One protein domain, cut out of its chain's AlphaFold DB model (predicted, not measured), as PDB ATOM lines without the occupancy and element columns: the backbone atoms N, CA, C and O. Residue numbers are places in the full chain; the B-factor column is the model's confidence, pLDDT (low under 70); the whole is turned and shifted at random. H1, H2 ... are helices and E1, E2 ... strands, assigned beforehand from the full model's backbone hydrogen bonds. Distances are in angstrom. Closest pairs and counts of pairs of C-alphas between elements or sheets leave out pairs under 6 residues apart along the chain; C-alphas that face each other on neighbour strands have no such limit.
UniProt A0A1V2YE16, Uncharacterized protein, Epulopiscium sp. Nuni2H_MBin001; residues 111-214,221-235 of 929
ATOM      1  N   ALA A 111     197.850 197.989 213.267       66.12
ATOM      2  CA  ALA A 111     198.337 198.330 211.931       66.12
ATOM      3  C   ALA A 111     199.863 198.549 211.856       66.12
ATOM      4  O   ALA A 111     200.501 198.091 210.910       66.12
ATOM      5  N   ASN A 112     200.468 199.215 212.843       69.88
ATOM      6  CA  ASN A 112     201.916 199.432 212.919       69.88
ATOM      7  C   ASN A 112     202.664 198.131 213.225       69.88
ATOM      8  O   ASN A 112     203.718 197.890 212.636       69.88
ATOM      9  N   LYS A 113     202.118 197.286 214.115       74.19
ATOM     10  CA  LYS A 113     202.703 195.974 214.432       74.19
ATOM     11  C   LYS A 113     202.730 195.089 213.186       74.19
ATOM     12  O   LYS A 113     203.799 194.635 212.794       74.19
ATOM     13  N   ILE A 114     201.592 194.950 212.504       78.00
ATOM     14  CA  ILE A 114     201.476 194.186 211.251       78.00
ATOM     15  C   ILE A 114     202.393 194.766 210.168       78.00
ATOM     16  O   ILE A 114     203.130 194.018 209.531       78.00
ATOM     17  N   SER A 115     202.424 196.093 209.999       79.31
ATOM     18  CA  SER A 115     203.305 196.742 209.013       79.31
ATOM     19  C   SER A 115     204.777 196.409 209.251       79.31
ATOM     20  O   SER A 115     205.495 196.123 208.298       79.31
ATOM     21  N   ARG A 116     205.221 196.397 210.515       81.94
ATOM     22  CA  ARG A 116     206.589 196.015 210.877       81.94
ATOM     23  C   ARG A 116     206.862 194.533 210.616       81.94
ATOM     24  O   ARG A 116     207.942 194.197 210.139       81.94
ATOM     25  N   LEU A 117     205.906 193.650 210.901       83.12
ATOM     26  CA  LEU A 117     206.059 192.217 210.634       83.12
ATOM     27  C   LEU A 117     206.207 191.929 209.133       83.12
ATOM     28  O   LEU A 117     207.090 191.159 208.755       83.12
ATOM     29  N   LYS A 118     205.441 192.623 208.278       85.94
ATOM     30  CA  LYS A 118     205.540 192.516 206.808       85.94
ATOM     31  C   LYS A 118     206.880 192.980 206.224       85.94
ATOM     32  O   LYS A 118     207.155 192.748 205.052       85.94
ATOM     33  N   GLU A 119     207.755 193.605 207.011       85.31
ATOM     34  CA  GLU A 119     209.129 193.903 206.580       85.31
ATOM     35  C   GLU A 119     210.051 192.673 206.629       85.31
ATOM     36  O   GLU A 119     211.172 192.736 206.122       85.31
ATOM     37  N   HIS A 120     209.608 191.557 207.227       84.88
ATOM     38  CA  HIS A 120     210.333 190.280 207.236       84.88
ATOM     39  C   HIS A 120     211.788 190.398 207.732       84.88
ATOM     40  O   HIS A 120     212.723 189.837 207.147       84.88
ATOM     41  N   SER A 121     211.975 191.155 208.820       84.75
ATOM     42  CA  SER A 121     213.290 191.397 209.428       84.75
ATOM     43  C   SER A 121     213.959 190.104 209.910       84.75
ATOM     44  O   SER A 121     213.296 189.207 210.429       84.75
ATOM     45  N   ASP A 122     215.285 190.034 209.806       83.81
ATOM     46  CA  ASP A 122     216.056 188.862 210.242       83.81
ATOM     47  C   ASP A 122     215.926 188.614 211.754       83.81
ATOM     48  O   ASP A 122     215.821 187.467 212.183       83.81
ATOM     49  N   GLY A 123     215.836 189.682 212.558       80.44
ATOM     50  CA  GLY A 123     215.609 189.598 214.004       80.44
ATOM     51  C   GLY A 123     214.301 188.894 214.370       80.44
ATOM     52  O   GLY A 123     214.286 188.035 215.248       80.44
ATOM     53  N   MET A 124     213.214 189.185 213.644       86.88
ATOM     54  CA  MET A 124     211.913 188.535 213.854       86.88
ATOM     55  C   MET A 124     212.024 187.017 213.699       86.88
ATOM     56  O   MET A 124     211.560 186.265 214.555       86.88
ATOM     57  N   TYR A 125     212.659 186.566 212.617       88.50
ATOM     58  CA  TYR A 125     212.813 185.145 212.332       88.50
ATOM     59  C   TYR A 125     213.798 184.458 213.274       88.50
ATOM     60  O   TYR A 125     213.503 183.371 213.761       88.50
ATOM     61  N   HIS A 126     214.920 185.103 213.588       86.56
ATOM     62  CA  HIS A 126     215.879 184.610 214.575       86.56
ATOM     63  C   HIS A 126     215.228 184.409 215.950       86.56
ATOM     64  O   HIS A 126     215.357 183.344 216.556       86.56
ATOM     65  N   TYR A 127     214.450 185.392 216.411       84.06
ATOM     66  CA  TYR A 127     213.667 185.268 217.636       84.06
ATOM     67  C   TYR A 127     212.671 184.101 217.555       84.06
ATOM     68  O   TYR A 127     212.589 183.278 218.470       84.06
ATOM     69  N   ALA A 128     211.942 183.987 216.441       85.38
ATOM     70  CA  ALA A 128     210.941 182.944 216.256       85.38
ATOM     71  C   ALA A 128     211.532 181.523 216.230       85.38
ATOM     72  O   ALA A 128     210.888 180.578 216.693       85.38
ATOM     73  N   MET A 129     212.754 181.359 215.716       85.56
ATOM     74  CA  MET A 129     213.439 180.064 215.678       85.56
ATOM     75  C   MET A 129     213.936 179.633 217.059       85.56
ATOM     76  O   MET A 129     213.694 178.490 217.440       85.56
ATOM     77  N   LYS A 130     214.511 180.552 217.846       81.94
ATOM     78  CA  LYS A 130     215.053 180.253 219.186       81.94
ATOM     79  C   LYS A 130     214.003 180.081 220.275       81.94
ATOM     80  O   LYS A 130     214.259 179.436 221.290       81.94
ATOM     81  N   THR A 131     212.829 180.669 220.082       75.12
ATOM     82  CA  THR A 131     211.754 180.611 221.069       75.12
ATOM     83  C   THR A 131     211.097 179.229 221.074       75.12
ATOM     84  O   THR A 131     210.616 178.750 220.044       75.12
ATOM     85  N   THR A 132     211.046 178.608 222.256       65.62
ATOM     86  CA  THR A 132     210.360 177.328 222.509       65.62
ATOM     87  C   THR A 132     208.933 177.509 223.038       65.62
ATOM     88  O   THR A 132     208.137 176.571 222.999       65.62
ATOM     89  N   SER A 133     208.583 178.709 223.513       69.44
ATOM     90  CA  SER A 133     207.222 179.073 223.910       69.44
ATOM     91  C   SER A 133     206.333 179.379 222.700       69.44
ATOM     92  O   SER A 133     206.804 179.515 221.571       69.44
ATOM     93  N   ALA A 134     205.027 179.519 222.933       77.81
ATOM     94  CA  ALA A 134     204.097 179.867 221.867       77.81
ATOM     95  C   ALA A 134     204.435 181.240 221.247       77.81
ATOM     96  O   ALA A 134     204.682 182.222 221.955       77.81
ATOM     97  N   LEU A 135     204.461 181.299 219.917       80.38
ATOM     98  CA  LEU A 135     204.749 182.508 219.149       80.38
ATOM     99  C   LEU A 135     203.463 183.302 218.965       80.38
ATOM    100  O   LEU A 135     202.497 182.753 218.460       80.38
ATOM    101  N   THR A 136     203.446 184.574 219.348       80.31
ATOM    102  CA  THR A 136     202.303 185.493 219.197       80.31
ATOM    103  C   THR A 136     202.706 186.692 218.337       80.31
ATOM    104  O   THR A 136     203.896 186.914 218.098       80.31
ATOM    105  N   ILE A 137     201.734 187.502 217.903       74.81
ATOM    106  CA  ILE A 137     201.997 188.736 217.138       74.81
ATOM    107  C   ILE A 137     202.915 189.673 217.933       74.81
ATOM    108  O   ILE A 137     203.884 190.198 217.385       74.81
ATOM    109  N   ASN A 138     202.659 189.837 219.235       71.62
ATOM    110  CA  ASN A 138     203.488 190.676 220.100       71.62
ATOM    111  C   ASN A 138     204.919 190.133 220.223       71.62
ATOM    112  O   ASN A 138     205.872 190.897 220.086       71.62
ATOM    113  N   ASN A 139     205.082 188.819 220.390       78.75
ATOM    114  CA  ASN A 139     206.403 188.202 220.510       78.75
ATOM    115  C   ASN A 139     207.220 188.362 219.216       78.75
ATOM    116  O   ASN A 139     208.404 188.692 219.269       78.75
ATOM    117  N   LEU A 140     206.588 188.197 218.048       81.56
ATOM    118  CA  LEU A 140     207.238 188.436 216.755       81.56
ATOM    119  C   LEU A 140     207.575 189.918 216.546       81.56
ATOM    120  O   LEU A 140     208.641 190.237 216.017       81.56
ATOM    121  N   TYR A 141     206.695 190.826 216.977       79.88
ATOM    122  CA  TYR A 141     206.914 192.267 216.860       79.88
ATOM    123  C   TYR A 141     208.110 192.714 217.703       79.88
ATOM    124  O   TYR A 141     209.005 193.374 217.174       79.88
ATOM    125  N   VAL A 142     208.179 192.291 218.969       75.06
ATOM    126  CA  VAL A 142     209.337 192.535 219.846       75.06
ATOM    127  C   VAL A 142     210.599 191.907 219.244       75.06
ATOM    128  O   VAL A 142     211.623 192.580 219.105       75.06
ATOM    129  N   GLY A 143     210.501 190.661 218.770       78.25
ATOM    130  CA  GLY A 143     211.577 189.964 218.066       78.25
ATOM    131  C   GLY A 143     212.107 190.726 216.848       78.25
ATOM    132  O   GLY A 143     213.309 190.709 216.587       78.25
ATOM    133  N   SER A 144     211.253 191.470 216.136       78.31
ATOM    134  CA  SER A 144     211.644 192.246 214.949       78.31
ATOM    135  C   SER A 144     212.678 193.345 215.225       78.31
ATOM    136  O   SER A 144     213.320 193.827 214.290       78.31
ATOM    137  N   PHE A 145     212.857 193.754 216.482       75.06
ATOM    138  CA  PHE A 145     213.861 194.746 216.881       75.06
ATOM    139  C   PHE A 145     215.177 194.117 217.350       75.06
ATOM    140  O   PHE A 145     216.148 194.838 217.583       75.06
ATOM    141  N   THR A 146     215.241 192.787 217.459       74.44
ATOM    142  CA  THR A 146     216.461 192.091 217.877       74.44
ATOM    143  C   THR A 146     217.537 192.177 216.794       74.44
ATOM    144  O   THR A 146     217.283 191.968 215.605       74.44
ATOM    145  N   GLN A 147     218.764 192.513 217.199       65.38
ATOM    146  CA  GLN A 147     219.908 192.508 216.291       65.38
ATOM    147  C   GLN A 147     220.487 191.097 216.201       65.38
ATOM    148  O   GLN A 147     220.874 190.503 217.207       65.38
ATOM    149  N   VAL A 148     220.579 190.572 214.981       65.56
ATOM    150  CA  VAL A 148     221.261 189.304 214.713       65.56
ATOM    151  C   VAL A 148     222.758 189.594 214.599       65.56
ATOM    152  O   VAL A 148     223.217 190.184 213.620       65.56
ATOM    153  N   ASN A 149     223.530 189.224 215.625       56.75
ATOM    154  CA  ASN A 149     224.988 189.368 215.631       56.75
ATOM    155  C   ASN A 149     225.636 188.320 214.714       56.75
ATOM    156  O   ASN A 149     226.213 187.333 215.169       56.75
ATOM    157  N   ASN A 150     225.588 188.559 213.407       51.25
ATOM    158  CA  ASN A 150     226.416 187.834 212.453       51.25
ATOM    159  C   ASN A 150     227.844 188.354 212.596       51.25
ATOM    160  O   ASN A 150     228.145 189.464 212.159       51.25
ATOM    161  N   GLY A 151     228.723 187.594 213.252       45.22
ATOM    162  CA  GLY A 151     230.118 187.983 213.464       45.22
ATOM    163  C   GLY A 151     230.780 188.467 212.168       45.22
ATOM    164  O   GLY A 151     231.100 187.656 211.312       45.22
ATOM    165  N   GLN A 152     230.932 189.789 212.022       41.12
ATOM    166  CA  GLN A 152     231.624 190.570 210.978       41.12
ATOM    167  C   GLN A 152     231.550 190.159 209.490       41.12
ATOM    168  O   GLN A 152     232.113 190.868 208.659       41.12
ATOM    169  N   ASN A 153     230.819 189.121 209.096       42.81
ATOM    170  CA  ASN A 153     230.731 188.693 207.709       42.81
ATOM    171  C   ASN A 153     229.269 188.615 207.280       42.81
ATOM    172  O   ASN A 153     228.586 187.627 207.534       42.81
ATOM    173  N   ASN A 154     228.827 189.657 206.580       48.09
ATOM    174  CA  ASN A 154     227.613 189.665 205.768       48.09
ATOM    175  C   ASN A 154     227.809 188.658 204.612       48.09
ATOM    176  O   ASN A 154     228.195 189.037 203.504       48.09
ATOM    177  N   HIS A 155     227.689 187.356 204.889       55.91
ATOM    178  CA  HIS A 155     227.768 186.324 203.858       55.91
ATOM    179  C   HIS A 155     226.483 186.378 203.044       55.91
ATOM    180  O   HIS A 155     225.444 185.897 203.468       55.91
ATOM    181  N   ASN A 156     226.565 186.984 201.864       59.66
ATOM    182  CA  ASN A 156     225.516 186.871 200.866       59.66
ATOM    183  C   ASN A 156     225.699 185.502 200.197       59.66
ATOM    184  O   ASN A 156     226.599 185.341 199.366       59.66
ATOM    185  N   PHE A 157     224.928 184.499 200.619       73.88
ATOM    186  CA  PHE A 157     224.997 183.162 200.029       73.88
ATOM    187  C   PHE A 157     224.560 183.219 198.561       73.88
ATOM    188  O   PHE A 157     223.583 183.889 198.220       73.88
ATOM    189  N   SER A 158     225.297 182.557 197.661       76.81
ATOM    190  CA  SER A 158     224.849 182.465 196.267       76.81
ATOM    191  C   SER A 158     223.644 181.526 196.162       76.81
ATOM    192  O   SER A 158     223.462 180.632 196.993       76.81
ATOM    193  N   LYS A 159     222.820 181.691 195.119       75.75
ATOM    194  CA  LYS A 159     221.688 180.780 194.873       75.75
ATOM    195  C   LYS A 159     222.161 179.338 194.683       75.75
ATOM    196  O   LYS A 159     221.464 178.406 195.074       75.75
ATOM    197  N   GLU A 160     223.350 179.163 194.114       78.12
ATOM    198  CA  GLU A 160     224.008 177.870 193.967       78.12
ATOM    199  C   GLU A 160     224.375 177.252 195.326       78.12
ATOM    200  O   GLU A 160     224.115 176.068 195.539       78.12
ATOM    201  N   ASP A 161     224.905 178.041 196.270       81.94
ATOM    202  CA  ASP A 161     225.248 177.560 197.619       81.94
ATOM    203  C   ASP A 161     224.001 177.120 198.397       81.94
ATOM    204  O   ASP A 161     223.989 176.043 198.998       81.94
ATOM    205  N   VAL A 162     222.924 177.911 198.331       84.88
ATOM    206  CA  VAL A 162     221.633 177.570 198.954       84.88
ATOM    207  C   VAL A 162     221.066 176.284 198.342       84.88
ATOM    208  O   VAL A 162     220.642 175.381 199.065       84.88
ATOM    209  N   GLY A 163     221.127 176.151 197.012       83.12
ATOM    210  CA  GLY A 163     220.718 174.934 196.306       83.12
ATOM    211  C   GLY A 163     221.523 173.698 196.725       83.12
ATOM    212  O   GLY A 163     220.956 172.618 196.909       83.12
ATOM    213  N   HIS A 164     222.832 173.848 196.952       84.56
ATOM    214  CA  HIS A 164     223.666 172.768 197.478       84.56
ATOM    215  C   HIS A 164     223.253 172.351 198.892       84.56
ATOM    216  O   HIS A 164     223.115 171.149 199.138       84.56
ATOM    217  N   VAL A 165     222.998 173.300 199.796       85.50
ATOM    218  CA  VAL A 165     222.555 172.994 201.168       85.50
ATOM    219  C   VAL A 165     221.202 172.278 201.168       85.50
ATOM    220  O   VAL A 165     221.050 171.273 201.866       85.50
ATOM    221  N   LEU A 166     220.247 172.710 200.341       85.62
ATOM    222  CA  LEU A 166     218.967 172.010 200.173       85.62
ATOM    223  C   LEU A 166     219.169 170.570 199.683       85.62
ATOM    224  O   LEU A 166     218.613 169.635 200.260       85.62
ATOM    225  N   SER A 167     220.036 170.373 198.682       85.62
ATOM    226  CA  SER A 167     220.336 169.038 198.149       85.62
ATOM    227  C   SER A 167     220.993 168.114 199.184       85.62
ATOM    228  O   SER A 167     220.657 166.933 199.246       85.62
ATOM    229  N   MET A 168     221.878 168.647 200.041       85.56
ATOM    230  CA  MET A 168     222.515 167.879 201.120       85.56
ATOM    231  C   MET A 168     221.502 167.418 202.169       85.56
ATOM    232  O   MET A 168     221.637 166.321 202.705       85.56
ATOM    233  N   ASN A 169     220.472 168.226 202.421       85.19
ATOM    234  CA  ASN A 169     219.403 167.914 203.367       85.19
ATOM    235  C   ASN A 169     218.234 167.142 202.733       85.19
ATOM    236  O   ASN A 169     217.236 166.892 203.402       85.19
ATOM    237  N   SER A 170     218.357 166.717 201.467       85.19
ATOM    238  CA  SER A 170     217.298 166.019 200.715       85.19
ATOM    239  C   SER A 170     215.991 166.820 200.598       85.19
ATOM    240  O   SER A 170     214.904 166.244 200.585       85.19
ATOM    241  N   LEU A 171     216.096 168.148 200.507       81.94
ATOM    242  CA  LEU A 171     214.961 169.065 200.392       81.94
ATOM    243  C   LEU A 171     214.792 169.525 198.933       81.94
ATOM    244  O   LEU A 171     215.793 169.792 198.259       81.94
ATOM    245  N   PRO A 172     213.551 169.629 198.416       80.44
ATOM    246  CA  PRO A 172     213.324 170.060 197.043       80.44
ATOM    247  C   PRO A 172     213.702 171.535 196.867       80.44
ATOM    248  O   PRO A 172     213.493 172.358 197.757       80.44
ATOM    249  N   SER A 173     214.255 171.882 195.704       78.81
ATOM    250  CA  SER A 173     214.716 173.243 195.392       78.81
ATOM    251  C   SER A 173     213.581 174.129 194.858       78.81
ATOM    252  O   SER A 173     213.695 174.695 193.771       78.81
ATOM    253  N   THR A 174     212.487 174.242 195.611       81.19
ATOM    254  CA  THR A 174     211.377 175.155 195.291       81.19
ATOM    255  C   THR A 174     211.756 176.607 195.606       81.19
ATOM    256  O   THR A 174     212.711 176.872 196.351       81.19
ATOM    257  N   SER A 175     211.011 177.574 195.060       80.38
ATOM    258  CA  SER A 175     211.254 179.009 195.314       80.38
ATOM    259  C   SER A 175     211.105 179.368 196.801       80.38
ATOM    260  O   SER A 175     211.860 180.175 197.340       80.38
ATOM    261  N   GLN A 176     210.169 178.720 197.488       80.94
ATOM    262  CA  GLN A 176     209.893 178.913 198.908       80.94
ATOM    263  C   GLN A 176     210.960 178.240 199.781       80.94
ATOM    264  O   GLN A 176     211.393 178.818 200.780       80.94
ATOM    265  N   ASN A 177     211.436 177.046 199.403       85.38
ATOM    266  CA  ASN A 177     212.504 176.358 200.136       85.38
ATOM    267  C   ASN A 177     213.835 177.094 200.006       85.38
ATOM    268  O   ASN A 177     214.574 177.193 200.981       85.38
ATOM    269  N   THR A 178     214.126 177.640 198.824       85.75
ATOM    270  CA  THR A 178     215.320 178.470 198.611       85.75
ATOM    271  C   THR A 178     215.265 179.757 199.424       85.75
ATOM    272  O   THR A 178     216.239 180.056 200.109       85.75
ATOM    273  N   TRP A 179     214.127 180.459 199.447       88.81
ATOM    274  CA  TRP A 179     213.942 181.631 200.313       88.81
ATOM    275  C   TRP A 179     214.118 181.295 201.805       88.81
ATOM    276  O   TRP A 179     214.865 181.975 202.512       88.81
ATOM    277  N   ALA A 180     213.483 180.219 202.284       87.56
ATOM    278  CA  ALA A 180     213.550 179.821 203.691       87.56
ATOM    279  C   ALA A 180     214.965 179.386 204.100       87.56
ATOM    280  O   ALA A 180     215.450 179.793 205.154       87.56
ATOM    281  N   ALA A 181     215.645 178.602 203.257       87.31
ATOM    282  CA  ALA A 181     217.021 178.176 203.495       87.31
ATOM    283  C   ALA A 181     217.992 179.362 203.496       87.31
ATOM    284  O   ALA A 181     218.817 179.458 204.399       87.31
ATOM    285  N   GLU A 182     217.858 180.299 202.552       88.38
ATOM    286  CA  GLU A 182     218.658 181.529 202.535       88.38
ATOM    287  C   GLU A 182     218.469 182.331 203.832       88.38
ATOM    288  O   GLU A 182     219.448 182.735 204.461       88.38
ATOM    289  N   LYS A 183     217.219 182.506 204.283       87.81
ATOM    290  CA  LYS A 183     216.924 183.196 205.545       87.81
ATOM    291  C   LYS A 183     217.509 182.480 206.757       87.81
ATOM    292  O   LYS A 183     218.160 183.149 207.551       87.81
ATOM    293  N   LEU A 184     217.333 181.161 206.880       88.62
ATOM    294  CA  LEU A 184     217.893 180.350 207.973       88.62
ATOM    295  C   LEU A 184     219.420 180.462 208.038       88.62
ATOM    296  O   LEU A 184     219.977 180.734 209.099       88.62
ATOM    297  N   MET A 185     220.085 180.354 206.886       85.81
ATOM    298  CA  MET A 185     221.536 180.508 206.788       85.81
ATOM    299  C   MET A 185     221.989 181.914 207.204       85.81
ATOM    300  O   MET A 185     223.000 182.052 207.893       85.81
ATOM    301  N   ASN A 186     221.232 182.952 206.835       83.56
ATOM    302  CA  ASN A 186     221.526 184.336 207.209       83.56
ATOM    303  C   ASN A 186     221.339 184.613 208.703       83.56
ATOM    304  O   ASN A 186     222.049 185.459 209.237       83.56
ATOM    305  N   ILE A 187     220.420 183.925 209.384       84.69
ATOM    306  CA  ILE A 187     220.225 184.069 210.838       84.69
ATOM    307  C   ILE A 187     221.070 183.094 211.669       84.69
ATOM    308  O   ILE A 187     221.002 183.124 212.895       84.69
ATOM    309  N   GLY A 188     221.882 182.257 211.013       82.62
ATOM    310  CA  GLY A 188     222.767 181.293 211.670       82.62
ATOM    311  C   GLY A 188     222.058 180.057 212.232       82.62
ATOM    312  O   GLY A 188     222.616 179.401 213.108       82.62
ATOM    313  N   GLU A 189     220.859 179.744 211.740       86.25
ATOM    314  CA  GLU A 189     220.081 178.565 212.133       86.25
ATOM    315  C   GLU A 189     220.294 177.407 211.143       86.25
ATOM    316  O   GLU A 189     220.664 177.604 209.978       86.25
ATOM    317  N   ASP A 190     220.077 176.171 211.595       87.19
ATOM    318  CA  ASP A 190     220.258 174.988 210.757       87.19
ATOM    319  C   ASP A 190     219.174 174.873 209.673       87.19
ATOM    320  O   ASP A 190     217.985 175.106 209.899       87.19
ATOM    321  N   VAL A 191     219.585 174.466 208.468       87.88
ATOM    322  CA  VAL A 191     218.669 174.209 207.349       87.88
ATOM    323  C   VAL A 191     218.151 172.775 207.445       87.88
ATOM    324  O   VAL A 191     218.616 171.880 206.741       87.88
ATOM    325  N   SER A 192     217.196 172.554 208.344       87.88
ATOM    326  CA  SER A 192     216.470 171.289 208.496       87.88
ATOM    327  C   SER A 192     215.047 171.384 207.937       87.88
ATOM    328  O   SER A 192     214.504 172.475 207.757       87.88
ATOM    329  N   ALA A 193     214.417 170.235 207.664       84.56
ATOM    330  CA  ALA A 193     213.032 170.189 207.183       84.56
ATOM    331  C   ALA A 193     212.066 170.909 208.143       84.56
ATOM    332  O   ALA A 193     211.241 171.704 207.704       84.56
ATOM    333  N   ALA A 194     212.224 170.686 209.453       85.12
ATOM    334  CA  ALA A 194     211.407 171.319 210.487       85.12
ATOM    335  C   ALA A 194     211.574 172.848 210.496       85.12
ATOM    336  O   ALA A 194     210.581 173.577 210.500       85.12
ATOM    337  N   ASN A 195     212.813 173.344 210.411       87.12
ATOM    338  CA  ASN A 195     213.076 174.782 210.391       87.12
ATOM    339  C   ASN A 195     212.582 175.455 209.109       87.12
ATOM    340  O   ASN A 195     212.040 176.558 209.181       87.12
ATOM    341  N   ILE A 196     212.705 174.803 207.944       87.06
ATOM    342  CA  ILE A 196     212.116 175.313 206.696       87.06
ATOM    343  C   ILE A 196     210.594 175.406 206.825       87.06
ATOM    344  O   ILE A 196     210.029 176.457 206.519       87.06
ATOM    345  N   THR A 197     209.937 174.356 207.322       85.62
ATOM    346  CA  THR A 197     208.482 174.346 207.526       85.62
ATOM    347  C   THR A 197     208.052 175.453 208.489       85.62
ATOM    348  O   THR A 197     207.169 176.244 208.155       85.62
ATOM    349  N   LYS A 198     208.720 175.590 209.643       86.88
ATOM    350  CA  LYS A 198     208.453 176.663 210.617       86.88
ATOM    351  C   LYS A 198     208.646 178.051 209.995       86.88
ATOM    352  O   LYS A 198     207.819 178.935 210.210       86.88
ATOM    353  N   MET A 199     209.696 178.237 209.192       87.75
ATOM    354  CA  MET A 199     210.002 179.501 208.508       87.75
ATOM    355  C   MET A 199     208.925 179.876 207.485       87.75
ATOM    356  O   MET A 199     208.465 181.018 207.459       87.75
ATOM    357  N   GLN A 200     208.495 178.917 206.665       87.38
ATOM    358  CA  GLN A 200     207.450 179.130 205.661       87.38
ATOM    359  C   GLN A 200     206.084 179.373 206.302       87.38
ATOM    360  O   GLN A 200     205.385 180.292 205.891       87.38
ATOM    361  N   ASN A 201     205.735 178.627 207.352       85.81
ATOM    362  CA  ASN A 201     204.519 178.861 208.133       85.81
ATOM    363  C   ASN A 201     204.470 180.292 208.695       85.81
ATOM    364  O   ASN A 201     203.454 180.969 208.566       85.81
ATOM    365  N   LEU A 202     205.580 180.776 209.265       85.75
ATOM    366  CA  LEU A 202     205.686 182.153 209.758       85.75
ATOM    367  C   LEU A 202     205.547 183.187 208.641       85.75
ATOM    368  O   LEU A 202     204.903 184.214 208.833       85.75
ATOM    369  N   HIS A 203     206.165 182.936 207.489       87.12
ATOM    370  CA  HIS A 203     206.076 183.831 206.341       87.12
ATOM    371  C   HIS A 203     204.647 183.944 205.813       87.12
ATOM    372  O   HIS A 203     204.132 185.056 205.734       87.12
ATOM    373  N   ASN A 204     204.001 182.808 205.540       81.88
ATOM    374  CA  ASN A 204     202.633 182.764 205.024       81.88
ATOM    375  C   ASN A 204     201.661 183.453 205.982       81.88
ATOM    376  O   ASN A 204     200.869 184.288 205.561       81.88
ATOM    377  N   PHE A 205     201.795 183.186 207.285       80.38
ATOM    378  CA  PHE A 205     200.957 183.823 208.294       80.38
ATOM    379  C   PHE A 205     201.092 185.353 208.297       80.38
ATOM    380  O   PHE A 205     200.093 186.062 208.358       80.38
ATOM    381  N   VAL A 206     202.319 185.879 208.222       82.19
ATOM    382  CA  VAL A 206     202.562 187.332 208.196       82.19
ATOM    383  C   VAL A 206     202.047 187.972 206.903       82.19
ATOM    384  O   VAL A 206     201.500 189.076 206.944       82.19
ATOM    385  N   GLU A 207     202.195 187.294 205.766       81.69
ATOM    386  CA  GLU A 207     201.700 187.786 204.475       81.69
ATOM    387  C   GLU A 207     200.168 187.854 204.434       81.69
ATOM    388  O   GLU A 207     199.618 188.873 203.999       81.69
ATOM    389  N   ALA A 208     199.496 186.836 204.984       71.88
ATOM    390  CA  ALA A 208     198.037 186.741 205.073       71.88
ATOM    391  C   ALA A 208     197.392 187.783 206.012       71.88
ATOM    392  O   ALA A 208     196.185 187.995 205.959       71.88
ATOM    393  N   MET A 209     198.162 188.472 206.866       75.25
ATOM    394  CA  MET A 209     197.598 189.503 207.747       75.25
ATOM    395  C   MET A 209     197.097 190.721 206.965       75.25
ATOM    396  O   MET A 209     197.889 191.460 206.375       75.25
ATOM    397  N   ASP A 210     195.808 191.028 207.063       64.94
ATOM    398  CA  ASP A 210     195.274 192.299 206.576       64.94
ATOM    399  C   ASP A 210     195.556 193.460 207.538       64.94
ATOM    400  O   ASP A 210     195.540 193.326 208.763       64.94
ATOM    401  N   LEU A 211     195.800 194.649 206.974       58.56
ATOM    402  CA  LEU A 211     195.894 195.875 207.767       58.56
ATOM    403  C   LEU A 211     194.488 196.249 208.260       58.56
ATOM    404  O   LEU A 211     193.598 196.434 207.427       58.56
ATOM    405  N   PRO A 212     194.266 196.411 209.578       55.97
ATOM    406  CA  PRO A 212     192.945 196.725 210.099       55.97
ATOM    407  C   PRO A 212     192.449 198.058 209.529       55.97
ATOM    408  O   PRO A 212     193.177 199.057 209.492       55.97
ATOM    409  N   SER A 213     191.193 198.075 209.079       48.34
ATOM    410  CA  SER A 213     190.488 199.296 208.698       48.34
ATOM    411  C   SER A 213     190.429 200.245 209.901       48.34
ATOM    412  O   SER A 213     190.317 199.816 211.048       48.34
ATOM    413  N   LYS A 214     190.552 201.555 209.648       44.66
ATOM    414  CA  LYS A 214     190.790 202.605 210.664       44.66
ATOM    415  C   LYS A 214     189.738 202.719 211.787       44.66
ATOM    416  O   LYS A 214     189.964 203.508 212.697       44.66
ATOM    417  N   LEU A 221     191.338 191.464 221.057       43.31
ATOM    418  CA  LEU A 221     192.764 191.642 220.766       43.31
ATOM    419  C   LEU A 221     193.376 190.293 220.316       43.31
ATOM    420  O   LEU A 221     193.532 189.409 221.160       43.31
ATOM    421  N   PRO A 222     193.810 190.119 219.046       53.94
ATOM    422  CA  PRO A 222     194.563 188.938 218.597       53.94
ATOM    423  C   PRO A 222     196.029 188.950 219.078       53.94
ATOM    424  O   PRO A 222     196.826 188.090 218.719       53.94
ATOM    425  N   GLU A 223     196.409 189.926 219.904       50.38
ATOM    426  CA  GLU A 223     197.792 190.198 220.305       50.38
ATOM    427  C   GLU A 223     198.489 189.045 221.039       50.38
ATOM    428  O   GLU A 223     199.702 188.863 220.894       50.38
ATOM    429  N   TYR A 224     197.719 188.257 221.793       51.00
ATOM    430  CA  TYR A 224     198.207 187.145 222.613       51.00
ATOM    431  C   TYR A 224     197.805 185.770 222.076       51.00
ATOM    432  O   TYR A 224     198.153 184.758 222.688       51.00
ATOM    433  N   GLN A 225     197.083 185.706 220.952       63.09
ATOM    434  CA  GLN A 225     196.754 184.417 220.361       63.09
ATOM    435  C   GLN A 225     198.037 183.757 219.839       63.09
ATOM    436  O   GLN A 225     198.813 184.391 219.113       63.09
ATOM    437  N   PRO A 226     198.309 182.501 220.237       66.50
ATOM    438  CA  PRO A 226     199.454 181.777 219.727       66.50
ATOM    439  C   PRO A 226     199.233 181.491 218.242       66.50
ATOM    440  O   PRO A 226     198.229 180.900 217.877       66.50
ATOM    441  N   ILE A 227     200.181 181.912 217.413       76.06
ATOM    442  CA  ILE A 227     200.300 181.667 215.974       76.06
ATOM    443  C   ILE A 227     200.888 180.280 215.746       76.06
ATOM    444  O   ILE A 227     200.378 179.494 214.958       76.06
ATOM    445  N   ILE A 228     201.978 179.978 216.454       78.31
ATOM    446  CA  ILE A 228     202.624 178.669 216.448       78.31
ATOM    447  C   ILE A 228     202.823 178.230 217.889       78.31
ATOM    448  O   ILE A 228     203.382 178.969 218.704       78.31
ATOM    449  N   LYS A 229     202.393 177.012 218.200       77.50
ATOM    450  CA  LYS A 229     202.618 176.359 219.488       77.50
ATOM    451  C   LYS A 229     202.976 174.903 219.226       77.50
ATOM    452  O   LYS A 229     202.332 174.264 218.406       77.50
ATOM    453  N   GLU A 230     204.002 174.395 219.910       76.12
ATOM    454  CA  GLU A 230     204.461 173.004 219.734       76.12
ATOM    455  C   GLU A 230     204.746 172.665 218.253       76.12
ATOM    456  O   GLU A 230     204.370 171.606 217.765       76.12
ATOM    457  N   GLU A 231     205.362 173.607 217.523       76.94
ATOM    458  CA  GLU A 231     205.668 173.516 216.078       76.94
ATOM    459  C   GLU A 231     204.452 173.421 215.140       76.94
ATOM    460  O   GLU A 231     204.616 173.335 213.925       76.94
ATOM    461  N   LYS A 232     203.231 173.507 215.676       79.94
ATOM    462  CA  LYS A 232     201.990 173.542 214.902       79.94
ATOM    463  C   LYS A 232     201.536 174.976 214.712       79.94
ATOM    464  O   LYS A 232     201.507 175.749 215.670       79.94
ATOM    465  N   VAL A 233     201.136 175.315 213.492       80.94
ATOM    466  CA  VAL A 233     200.371 176.535 213.233       80.94
ATOM    467  C   VAL A 233     199.006 176.364 213.873       80.94
ATOM    468  O   VAL A 233     198.312 175.383 213.620       80.94
ATOM    469  N   MET A 234     198.623 177.313 214.713       77.81
ATOM    470  CA  MET A 234     197.384 177.296 215.479       77.81
ATOM    471  C   MET A 234     196.229 177.842 214.644       77.81
ATOM    472  O   MET A 234     195.597 178.827 215.017       77.81
ATOM    473  N   TYR A 235     195.944 177.168 213.529       76.62
ATOM    474  CA  TYR A 235     194.808 177.501 212.675       76.62
ATOM    475  C   TYR A 235     193.503 177.539 213.470       76.62
ATOM    476  O   TYR A 235     193.308 176.732 214.392       76.62
TER     477      TYR A 235
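What this domain is: This is residues 111 to 214 and 221 to 235 of the 929 residues of an uncharacterized protein of Epulopiscium sp. Nuni2H_MBin001 (UniProt A0A1V2YE16). Three helices that meet one another crosswise, H2, H5 and H6, make the core, with H4 crossing H5 at one end of the long axis and H1 and H3 at the other end. A small strand, E1, lies near H6 and pairs with residues 135 to 136 just before H3, while residues 144 to 158 make a long loop from H3 to H4. The printed part has 119 residues, with six named helices and then one named strand in the order H1, H2, H3, H4, H5, H6, E1, and its class is mostly helix. It is compact, with a radius of gyration of the C-alphas of 14.6 A, and spans 45 by 32 by 27 A.

Where its parts are: H1 takes residues 111 to 117, 9.9 A long, and its C-alpha 111 is at (198.337, 198.330, 211.931). H2 takes residues 122 to 130, 12.5 A long, and H3 residues 137 to 143, 9.7 A. H4 takes residues 159 to 168, 14.4 A long, and H5 residues 175 to 187, 18.6 A. H6, residues 193 to 208, is the longest helix at 22.4 A and ends with C-alpha 208 at (198.037, 186.741, 205.073). E1, residues 226 to 229, is 6.3 A long and ends with C-alpha 229 at (202.618, 176.359, 219.488).

How they stand to each other: H2 and H5 are the hubs, touching three helices each. H5 touches H2 with residues 183 to 187 alone, about perpendicular at 85 degrees; the closest C-alphas, of His 126 and Ile 187, are 5.8 A apart. H6 touches H2 with residues 195 to 199 alone, at a steep tilt of 50 degrees, opposite ways, closest at Tyr 125 and Met 199, C-alphas 7.4 A apart. H6 touches H5 with residues 195 to 200 alone, about perpendicular at 75 degrees; the closest C-alphas, of Ala 180 and Ile 196, are 5.6 A apart. H5 touches H4 with residues 177 to 182 alone, about perpendicular at 87 degrees, the C-alphas of Val 162 and Glu 182 being closest at 6.1 A. H3 touches H2, about perpendicular at 74 degrees, with the closest C-alphas, of Met 124 and Gly 143, 4.5 A apart. H1 touches H3 at a steep tilt of 52 degrees, the same way, closest at the C-alphas of Lys 113 and Tyr 141, 6.1 A. E1 pairs with no named strand, but its residues 226 to 228 pair antiparallel with residues 135 to 136, and its residues 228 to 229 with residues 232 to 233. In H1 to H6 every O i to N i+4 pair is within hydrogen-bond range.

The domain as a whole: The two C-alphas farthest apart, of Met 168 and Lys 214, are 48.0 A apart. Residues 215 to 220 are not printed, and C-alphas 214 and 221 are 15.0 A apart across the cut. The link from H3 to H4 is long, with 15 residues. The mean pLDDT of the printed part is 76.7; residues 111 to 112, 132 to 133, 147 to 156, 210 to 214 and 221 to 226 are under 70.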